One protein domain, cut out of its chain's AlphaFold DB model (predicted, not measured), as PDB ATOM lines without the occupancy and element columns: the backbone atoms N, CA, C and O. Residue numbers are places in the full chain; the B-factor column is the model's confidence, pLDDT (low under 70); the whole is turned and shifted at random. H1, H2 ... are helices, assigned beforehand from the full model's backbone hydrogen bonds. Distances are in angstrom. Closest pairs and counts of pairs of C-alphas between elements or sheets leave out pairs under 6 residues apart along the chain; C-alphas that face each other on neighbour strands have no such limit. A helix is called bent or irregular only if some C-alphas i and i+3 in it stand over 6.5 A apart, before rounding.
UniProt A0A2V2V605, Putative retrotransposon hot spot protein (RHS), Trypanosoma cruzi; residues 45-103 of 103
ATOM      1  N   LEU A  45     174.895 152.875 110.534       63.41
ATOM      2  CA  LEU A  45     176.132 152.696 109.757       63.41
ATOM      3  C   LEU A  45     175.966 151.682 108.606       63.41
ATOM      4  O   LEU A  45     176.750 151.713 107.664       63.41
ATOM      5  N   ASP A  46     174.933 150.837 108.663       69.56
ATOM      6  CA  ASP A  46     174.584 149.846 107.637       69.56
ATOM      7  C   ASP A  46     173.614 150.384 106.571       69.56
ATOM      8  O   ASP A  46     173.277 149.676 105.621       69.56
ATOM      9  N   SER A  47     173.120 151.618 106.725       80.38
ATOM     10  CA  SER A  47     172.260 152.235 105.715       80.38
ATOM     11  C   SER A  47     173.024 152.432 104.416       80.38
ATOM     12  O   SER A  47     174.182 152.858 104.407       80.38
ATOM     13  N   ARG A  48     172.366 152.135 103.294       86.19
ATOM     14  CA  ARG A  48     172.986 152.301 101.988       86.19
ATOM     15  C   ARG A  48     173.224 153.779 101.727       86.19
ATOM     16  O   ARG A  48     172.359 154.618 101.984       86.19
ATOM     17  N   VAL A  49     174.383 154.087 101.155       83.38
ATOM     18  CA  VAL A  49     174.726 155.456 100.749       83.38
ATOM     19  C   VAL A  49     173.660 156.015  99.802       83.38
ATOM     20  O   VAL A  49     173.312 157.190  99.900       83.38
ATOM     21  N   GLU A  50     173.081 155.169  98.946       84.06
ATOM     22  CA  GLU A  50     171.996 155.560  98.045       84.06
ATOM     23  C   GLU A  50     170.758 156.097  98.785       84.06
ATOM     24  O   GLU A  50     170.226 157.132  98.387       84.06
ATOM     25  N   ASP A  51     170.339 155.457  99.881       85.19
ATOM     26  CA  ASP A  51     169.137 155.844 100.636       85.19
ATOM     27  C   ASP A  51     169.329 157.205 101.326       85.19
ATOM     28  O   ASP A  51     168.439 158.060 101.332       85.19
ATOM     29  N   VAL A  52     170.531 157.439 101.864       84.88
ATOM     30  CA  VAL A  52     170.910 158.718 102.484       84.88
ATOM     31  C   VAL A  52     170.953 159.833 101.437       84.88
ATOM     32  O   VAL A  52     170.436 160.927 101.670       84.88
ATOM     33  N   LEU A  53     171.542 159.566 100.267       86.88
ATOM     34  CA  LEU A  53     171.640 160.537  99.177       86.88
ATOM     35  C   LEU A  53     170.275 160.878  98.577       86.88
ATOM     36  O   LEU A  53     170.044 162.036  98.227       86.88
ATOM     37  N   GLN A  54     169.372 159.905  98.466       86.81
ATOM     38  CA  GLN A  54     168.032 160.128  97.930       86.81
ATOM     39  C   GLN A  54     167.239 161.102  98.810       86.81
ATOM     40  O   GLN A  54     166.690 162.086  98.309       86.81
ATOM     41  N   GLU A  55     167.250 160.896 100.126       85.38
ATOM     42  CA  GLU A  55     166.585 161.796 101.072       85.38
ATOM     43  C   GLU A  55     167.291 163.159 101.166       85.38
ATOM     44  O   GLU A  55     166.636 164.204 101.197       85.38
ATOM     45  N   ALA A  56     168.630 163.175 101.176       86.06
ATOM     46  CA  ALA A  56     169.403 164.416 101.160       86.06
ATOM     47  C   ALA A  56     169.058 165.258  99.925       86.06
ATOM     48  O   ALA A  56     168.846 166.466 100.038       86.06
ATOM     49  N   THR A  57     168.927 164.612  98.764       87.88
ATOM     50  CA  THR A  57     168.512 165.248  97.510       87.88
ATOM     51  C   THR A  57     167.096 165.808  97.625       87.88
ATOM     52  O   THR A  57     166.889 166.980  97.306       87.88
ATOM     53  N   ALA A  58     166.148 165.030  98.158       86.62
ATOM     54  CA  ALA A  58     164.766 165.466  98.374       86.62
ATOM     55  C   ALA A  58     164.656 166.693  99.302       86.62
ATOM     56  O   ALA A  58     163.771 167.532  99.125       86.62
ATOM     57  N   ARG A  59     165.576 166.839 100.264       83.44
ATOM     58  CA  ARG A  59     165.619 167.949 101.238       83.44
ATOM     59  C   ARG A  59     166.562 169.099 100.853       83.44
ATOM     60  O   ARG A  59     166.638 170.097 101.570       83.44
ATOM     61  N   SER A  60     167.274 168.996  99.732       82.75
ATOM     62  CA  SER A  60     168.412 169.870  99.399       82.75
ATOM     63  C   SER A  60     168.063 171.312  99.002       82.75
ATOM     64  O   SER A  60     168.944 172.172  99.034       82.75
ATOM     65  N   THR A  61     166.802 171.607  98.659       79.88
ATOM     66  CA  THR A  61     166.375 172.835  97.959       79.88
ATOM     67  C   THR A  61     166.952 174.134  98.536       79.88
ATOM     68  O   THR A  61     167.442 174.964  97.767       79.88
ATOM     69  N   ASN A  62     166.956 174.299  99.866       81.50
ATOM     70  CA  ASN A  62     167.527 175.463 100.567       81.50
ATOM     71  C   ASN A  62     168.136 175.113 101.943       81.50
ATOM     72  O   ASN A  62     168.216 175.966 102.823       81.50
ATOM     73  N   MET A  63     168.533 173.858 102.158       89.38
ATOM     74  CA  MET A  63     169.086 173.407 103.441       89.38
ATOM     75  C   MET A  63     170.611 173.550 103.459       89.38
ATOM     76  O   MET A  63     171.271 173.258 102.458       89.38
ATOM     77  N   LYS A  64     171.183 173.976 104.591       91.25
ATOM     78  CA  LYS A  64     172.635 173.943 104.802       91.25
ATOM     79  C   LYS A  64     173.096 172.527 105.146       91.25
ATOM     80  O   LYS A  64     172.385 171.779 105.812       91.25
ATOM     81  N   LEU A  65     174.300 172.167 104.721       89.50
ATOM     82  CA  LEU A  65     174.930 170.888 105.026       89.50
ATOM     83  C   LEU A  65     175.117 170.715 106.539       89.50
ATOM     84  O   LEU A  65     174.757 169.669 107.070       89.50
ATOM     85  N   GLY A  66     175.576 171.753 107.245       87.69
ATOM     86  CA  GLY A  66     175.664 171.743 108.707       87.69
ATOM     87  C   GLY A  66     174.327 171.446 109.392       87.69
ATOM     88  O   GLY A  66     174.276 170.606 110.286       87.69
ATOM     89  N   ASP A  67     173.234 172.059 108.927       89.12
ATOM     90  CA  ASP A  67     171.887 171.804 109.458       89.12
ATOM     91  C   ASP A  67     171.436 170.364 109.171       89.12
ATOM     92  O   ASP A  67     170.872 169.701 110.039       89.12
ATOM     93  N   PHE A  68     171.719 169.848 107.974       87.75
ATOM     94  CA  PHE A  68     171.418 168.464 107.607       87.75
ATOM     95  C   PHE A  68     172.170 167.457 108.487       87.75
ATOM     96  O   PHE A  68     171.578 166.479 108.947       87.75
ATOM     97  N   LEU A  69     173.453 167.697 108.753       86.25
ATOM     98  CA  LEU A  69     174.269 166.858 109.630       86.25
ATOM     99  C   LEU A  69     173.844 166.986 111.099       86.25
ATOM    100  O   LEU A  69     173.822 165.991 111.826       86.25
ATOM    101  N   TRP A  70     173.461 168.190 111.533       84.19
ATOM    102  CA  TRP A  70     172.944 168.430 112.878       84.19
ATOM    103  C   TRP A  70     171.660 167.665 113.141       84.19
ATOM    104  O   TRP A  70     171.548 167.000 114.167       84.19
ATOM    105  N   GLN A  71     170.731 167.731 112.186       83.00
ATOM    106  CA  GLN A  71     169.507 166.959 112.234       83.00
ATOM    107  C   GLN A  71     169.874 165.475 112.192       83.00
ATOM    108  O   GLN A  71     169.933 164.832 113.224       83.00
ATOM    109  N   ASN A  72     170.235 164.919 111.044       82.06
ATOM    110  CA  ASN A  72     170.199 163.465 110.868       82.06
ATOM    111  C   ASN A  72     171.353 162.691 111.534       82.06
ATOM    112  O   ASN A  72     171.253 161.481 111.719       82.06
ATOM    113  N   PHE A  73     172.455 163.360 111.889       80.75
ATOM    114  CA  PHE A  73     173.635 162.720 112.482       80.75
ATOM    115  C   PHE A  73     174.027 163.321 113.839       80.75
ATOM    116  O   PHE A  73     175.111 163.027 114.351       80.75
ATOM    117  N   GLY A  74     173.165 164.148 114.443       78.19
ATOM    118  CA  GLY A  74     173.431 164.786 115.734       78.19
ATOM    119  C   GLY A  74     174.663 165.694 115.721       78.19
ATOM    120  O   GLY A  74     175.372 165.785 116.719       78.19
ATOM    121  N   GLY A  75     174.974 166.292 114.570       78.75
ATOM    122  CA  GLY A  75     176.108 167.201 114.396       78.75
ATOM    123  C   GLY A  75     177.436 166.502 114.123       78.75
ATOM    124  O   GLY A  75     178.457 167.172 113.972       78.75
ATOM    125  N   ARG A  76     177.452 165.166 114.021       81.44
ATOM    126  CA  ARG A  76     178.661 164.440 113.620       81.44
ATOM    127  C   ARG A  76     179.087 164.861 112.217       81.44
ATOM    128  O   ARG A  76     178.274 164.908 111.298       81.44
ATOM    129  N   GLY A  77     180.375 165.157 112.071       78.94
ATOM    130  CA  GLY A  77     180.949 165.626 110.814       78.94
ATOM    131  C   GLY A  77     180.666 167.095 110.498       78.94
ATOM    132  O   GLY A  77     181.107 167.553 109.450       78.94
ATOM    133  N   VAL A  78     179.970 167.849 111.362       83.00
ATOM    134  CA  VAL A  78     179.880 169.310 111.224       83.00
ATOM    135  C   VAL A  78     181.235 169.921 111.570       83.00
ATOM    136  O   VAL A  78     181.757 169.711 112.663       83.00
ATOM    137  N   VAL A  79     181.785 170.687 110.635       83.06
ATOM    138  CA  VAL A  79     183.008 171.482 110.787       83.06
ATOM    139  C   VAL A  79     182.729 172.900 110.299       83.06
ATOM    140  O   VAL A  79     181.790 173.121 109.532       83.06
ATOM    141  N   ASP A  80     183.538 173.875 110.707       82.75
ATOM    142  CA  ASP A  80     183.301 175.285 110.361       82.75
ATOM    143  C   ASP A  80     183.149 175.509 108.848       82.75
ATOM    144  O   ASP A  80     182.302 176.287 108.412       82.75
ATOM    145  N   THR A  81     183.884 174.749 108.031       80.81
ATOM    146  CA  THR A  81     183.833 174.836 106.565       80.81
ATOM    147  C   THR A  81     182.521 174.342 105.953       80.81
ATOM    148  O   THR A  81     182.218 174.714 104.822       80.81
ATOM    149  N   ASN A  82     181.724 173.533 106.659       81.25
ATOM    150  CA  ASN A  82     180.489 172.945 106.131       81.25
ATOM    151  C   ASN A  82     179.205 173.473 106.784       81.25
ATOM    152  O   ASN A  82     178.103 173.171 106.315       81.25
ATOM    153  N   ARG A  83     179.339 174.316 107.814       86.19
ATOM    154  CA  ARG A  83     178.210 174.903 108.537       86.19
ATOM    155  C   ARG A  83     177.305 175.742 107.637       86.19
ATOM    156  O   ARG A  83     176.087 175.645 107.744       86.19
ATOM    157  N   ASP A  84     177.899 176.516 106.733       86.81
ATOM    158  CA  ASP A  84     177.190 177.462 105.860       86.81
ATOM    159  C   ASP A  84     177.080 177.011 104.400       86.81
ATOM    160  O   ASP A  84     176.476 177.692 103.571       86.81
ATOM    161  N   VAL A  85     177.620 175.836 104.087       88.56
ATOM    162  CA  VAL A  85     177.537 175.230 102.759       88.56
ATOM    163  C   VAL A  85     176.102 174.829 102.458       88.56
ATOM    164  O   VAL A  85     175.443 174.198 103.277       88.56
ATOM    165  N   LEU A  86     175.620 175.127 101.254       91.00
ATOM    166  CA  LEU A  86     174.334 174.622 100.780       91.00
ATOM    167  C   LEU A  86     174.438 173.128 100.456       91.00
ATOM    168  O   LEU A  86     175.285 172.719  99.662       91.00
ATOM    169  N   LEU A  87     173.526 172.323 101.006       90.50
ATOM    170  CA  LEU A  87     173.488 170.876 100.789       90.50
ATOM    171  C   LEU A  87     173.389 170.530  99.297       90.50
ATOM    172  O   LEU A  87     174.088 169.643  98.823       90.50
ATOM    173  N   LYS A  88     172.581 171.275  98.534       90.62
ATOM    174  CA  LYS A  88     172.476 171.095  97.077       90.62
ATOM    175  C   LYS A  88     173.790 171.325  96.327       90.62
ATOM    176  O   LYS A  88     174.015 170.671  95.319       90.62
ATOM    177  N   GLU A  89     174.638 172.245  96.786       88.69
ATOM    178  CA  GLU A  89     175.925 172.509  96.131       88.69
ATOM    179  C   GLU A  89     176.939 171.424  96.500       88.69
ATOM    180  O   GLU A  89     177.658 170.938  95.634       88.69
ATOM    181  N   PHE A  90     176.902 170.949  97.750       87.50
ATOM    182  CA  PHE A  90     177.680 169.789  98.176       87.50
ATOM    183  C   PHE A  90     177.321 168.512  97.400       87.50
ATOM    184  O   PHE A  90     178.211 167.777  96.996       87.50
ATOM    185  N   LEU A  91     176.035 168.250  97.144       87.44
ATOM    186  CA  LEU A  91     175.605 167.062  96.393       87.44
ATOM    187  C   LEU A  91     176.022 167.094  94.910       87.44
ATOM    188  O   LEU A  91     176.176 166.035  94.308       87.44
ATOM    189  N   LYS A  92     176.212 168.283  94.318       88.56
ATOM    190  CA  LYS A  92     176.698 168.429  92.934       88.56
ATOM    191  C   LYS A  92     178.185 168.125  92.817       88.56
ATOM    192  O   LYS A  92     178.596 167.445  91.881       88.56
ATOM    193  N   ASP A  93     178.980 168.647  93.747       86.19
ATOM    194  CA  ASP A  93     180.409 168.370  93.811       86.19
ATOM    195  C   ASP A  93     180.889 168.262  95.267       86.19
ATOM    196  O   ASP A  93     181.333 169.250  95.864       86.19
ATOM    197  N   PRO A  94     180.867 167.043  95.837       79.50
ATOM    198  CA  PRO A  94     181.334 166.808  97.201       79.50
ATOM    199  C   PRO A  94     182.820 167.130  97.380       79.50
ATOM    200  O   PRO A  94     183.271 167.409  98.488       79.50
ATOM    201  N   ARG A  95     183.595 167.080  96.287       79.06
ATOM    202  CA  ARG A  95     185.041 167.328  96.281       79.06
ATOM    203  C   ARG A  95     185.359 168.798  96.048       79.06
ATOM    204  O   ARG A  95     186.400 169.247  96.498       79.06
ATOM    205  N   GLY A  96     184.491 169.564  95.397       66.19
ATOM    206  CA  GLY A  96     184.687 170.996  95.139       66.19
ATOM    207  C   GLY A  96     184.786 171.836  96.414       66.19
ATOM    208  O   GLY A  96     185.461 172.861  96.442       66.19
ATOM    209  N   ILE A  97     184.216 171.349  97.518       62.97
ATOM    210  CA  ILE A  97     184.331 171.936  98.863       62.97
ATOM    211  C   ILE A  97     185.577 171.373  99.580       62.97
ATOM    212  O   ILE A  97     185.540 171.010 100.752       62.97
ATOM    213  N   SER A  98     186.692 171.259  98.849       53.91
ATOM    214  CA  SER A  98     187.942 170.549  99.198       53.91
ATOM    215  C   SER A  98     188.672 171.000 100.481       53.91
ATOM    216  O   SER A  98     189.758 170.505 100.760       53.91
ATOM    217  N   ALA A  99     188.094 171.866 101.315       51.50
ATOM    218  CA  ALA A  99     188.603 172.163 102.657       51.50
ATOM    219  C   ALA A  99     188.049 171.216 103.749       51.50
ATOM    220  O   ALA A  99     188.154 171.515 104.935       51.50
ATOM    221  N   MET A 100     187.442 170.081 103.378       55.03
ATOM    222  CA  MET A 100     187.044 169.017 104.323       55.03
ATOM    223  C   MET A 100     188.174 168.011 104.617       55.03
ATOM    224  O   MET A 100     187.930 166.962 105.210       55.03
ATOM    225  N   ARG A 101     189.403 168.298 104.168       53.25
ATOM    226  CA  ARG A 101     190.587 167.474 104.414       53.25
ATOM    227  C   ARG A 101     191.395 168.043 105.587       53.25
ATOM    228  O   ARG A 101     191.795 169.199 105.548       53.25
ATOM    229  N   GLU A 102     191.663 167.137 106.528       41.75
ATOM    230  CA  GLU A 102     192.697 167.144 107.579       41.75
ATOM    231  C   GLU A 102     192.401 167.929 108.868       41.75
ATOM    232  O   GLU A 102     192.660 169.124 108.958       41.75
ATOM    233  N   TYR A 103     191.915 167.197 109.883       41.62
ATOM    234  CA  TYR A 103     192.665 166.902 111.116       41.62
ATOM    235  C   TYR A 103     192.391 165.463 111.566       41.62
ATOM    236  O   TYR A 103     191.233 165.013 111.403       41.62
TER     237      TYR A 103
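What this domain is: This is residues 45 to 103 of the 103 residues of the protein "Putative retrotransposon hot spot protein (RHS)" of Trypanosoma cruzi (UniProt A0A2V2V605). Four helices make a small rounded body: H1 and H2 run opposite ways as a loose V joined by a tight link, the short helix H4 packs on H1 at residues 56 to 62, and the short helix H3 packs on H2 near Gly 66. At one end residues 45 to 51, of which 49 to 51 belong to H1, stick out; after H4, residues 93 to 103 hold no named helix. The printed part has 59 residues, with the named helices in the order H1, H2, H3, H4 and no named strand; the class is all helix. It is compact, with a radius of gyration of the C-alphas of 11.1 A, and the C-alphas span 27 by 24 by 19 A.

How they stand to each other: H1, residues 49 to 62, is the longest helix. It is close to but not clearly touching H2, residues 65 to 73: the closest C-alphas, those of Ala 56 and Phe 68, are 7.9 A apart. The two run opposite ways at a steep tilt of 47 degrees. H3, residues 80 to 83, touches H2, and the closest C-alphas, those of Gly 66 and Arg 83, are 4.1 A apart. H4, residues 87 to 92, touches H1 with H1's residues 56 to 62 alone; the closest C-alphas, those of Ser 60 and Lys 88, are 4.8 A apart. H1 and H4 run opposite ways at a steep tilt of 60 degrees. H2 and H4 only just touch, with 3 pairs of C-alphas within 8 A, the closest being those of Leu 65 and Leu 87 at 4.5 A; their lines are about perpendicular, at 77 degrees. H3 is apart from H1 and from H4. Every O i to N i+4 pair is within hydrogen-bond range in H2 and H4, and 8 of 10 are in H1; H3 is too short for such a pair, and its 1 pair of O i and N i+3 is not within range.

Where its parts are: H1 begins at C-alpha 49, at (174.726, 155.456, 100.749), and measures 21.3 A from first to last C-alpha. It is irregular: C-alphas 59 and 62 are 7.8 A apart, and its line is a rough one. H2 measures 11.1 A and begins at C-alpha 65, at (174.930, 170.888, 105.026). H3 measures 5.4 A. H4 measures 8.8 A and ends at C-alpha 92, at (176.698, 168.429, 92.934).

The domain as a whole: The two C-alphas farthest apart, those of Ala 58 and Tyr 103, are 30.7 A apart. The printed part has no cut and ends at residue 103, the chain's last. The links H1 to H2 and H3 to H4 are tight, that from H2 to H3 is short, and no link is long. The mean pLDDT of the printed part is 80.0; residues 45 to 46 and 96 to 103 are under 70.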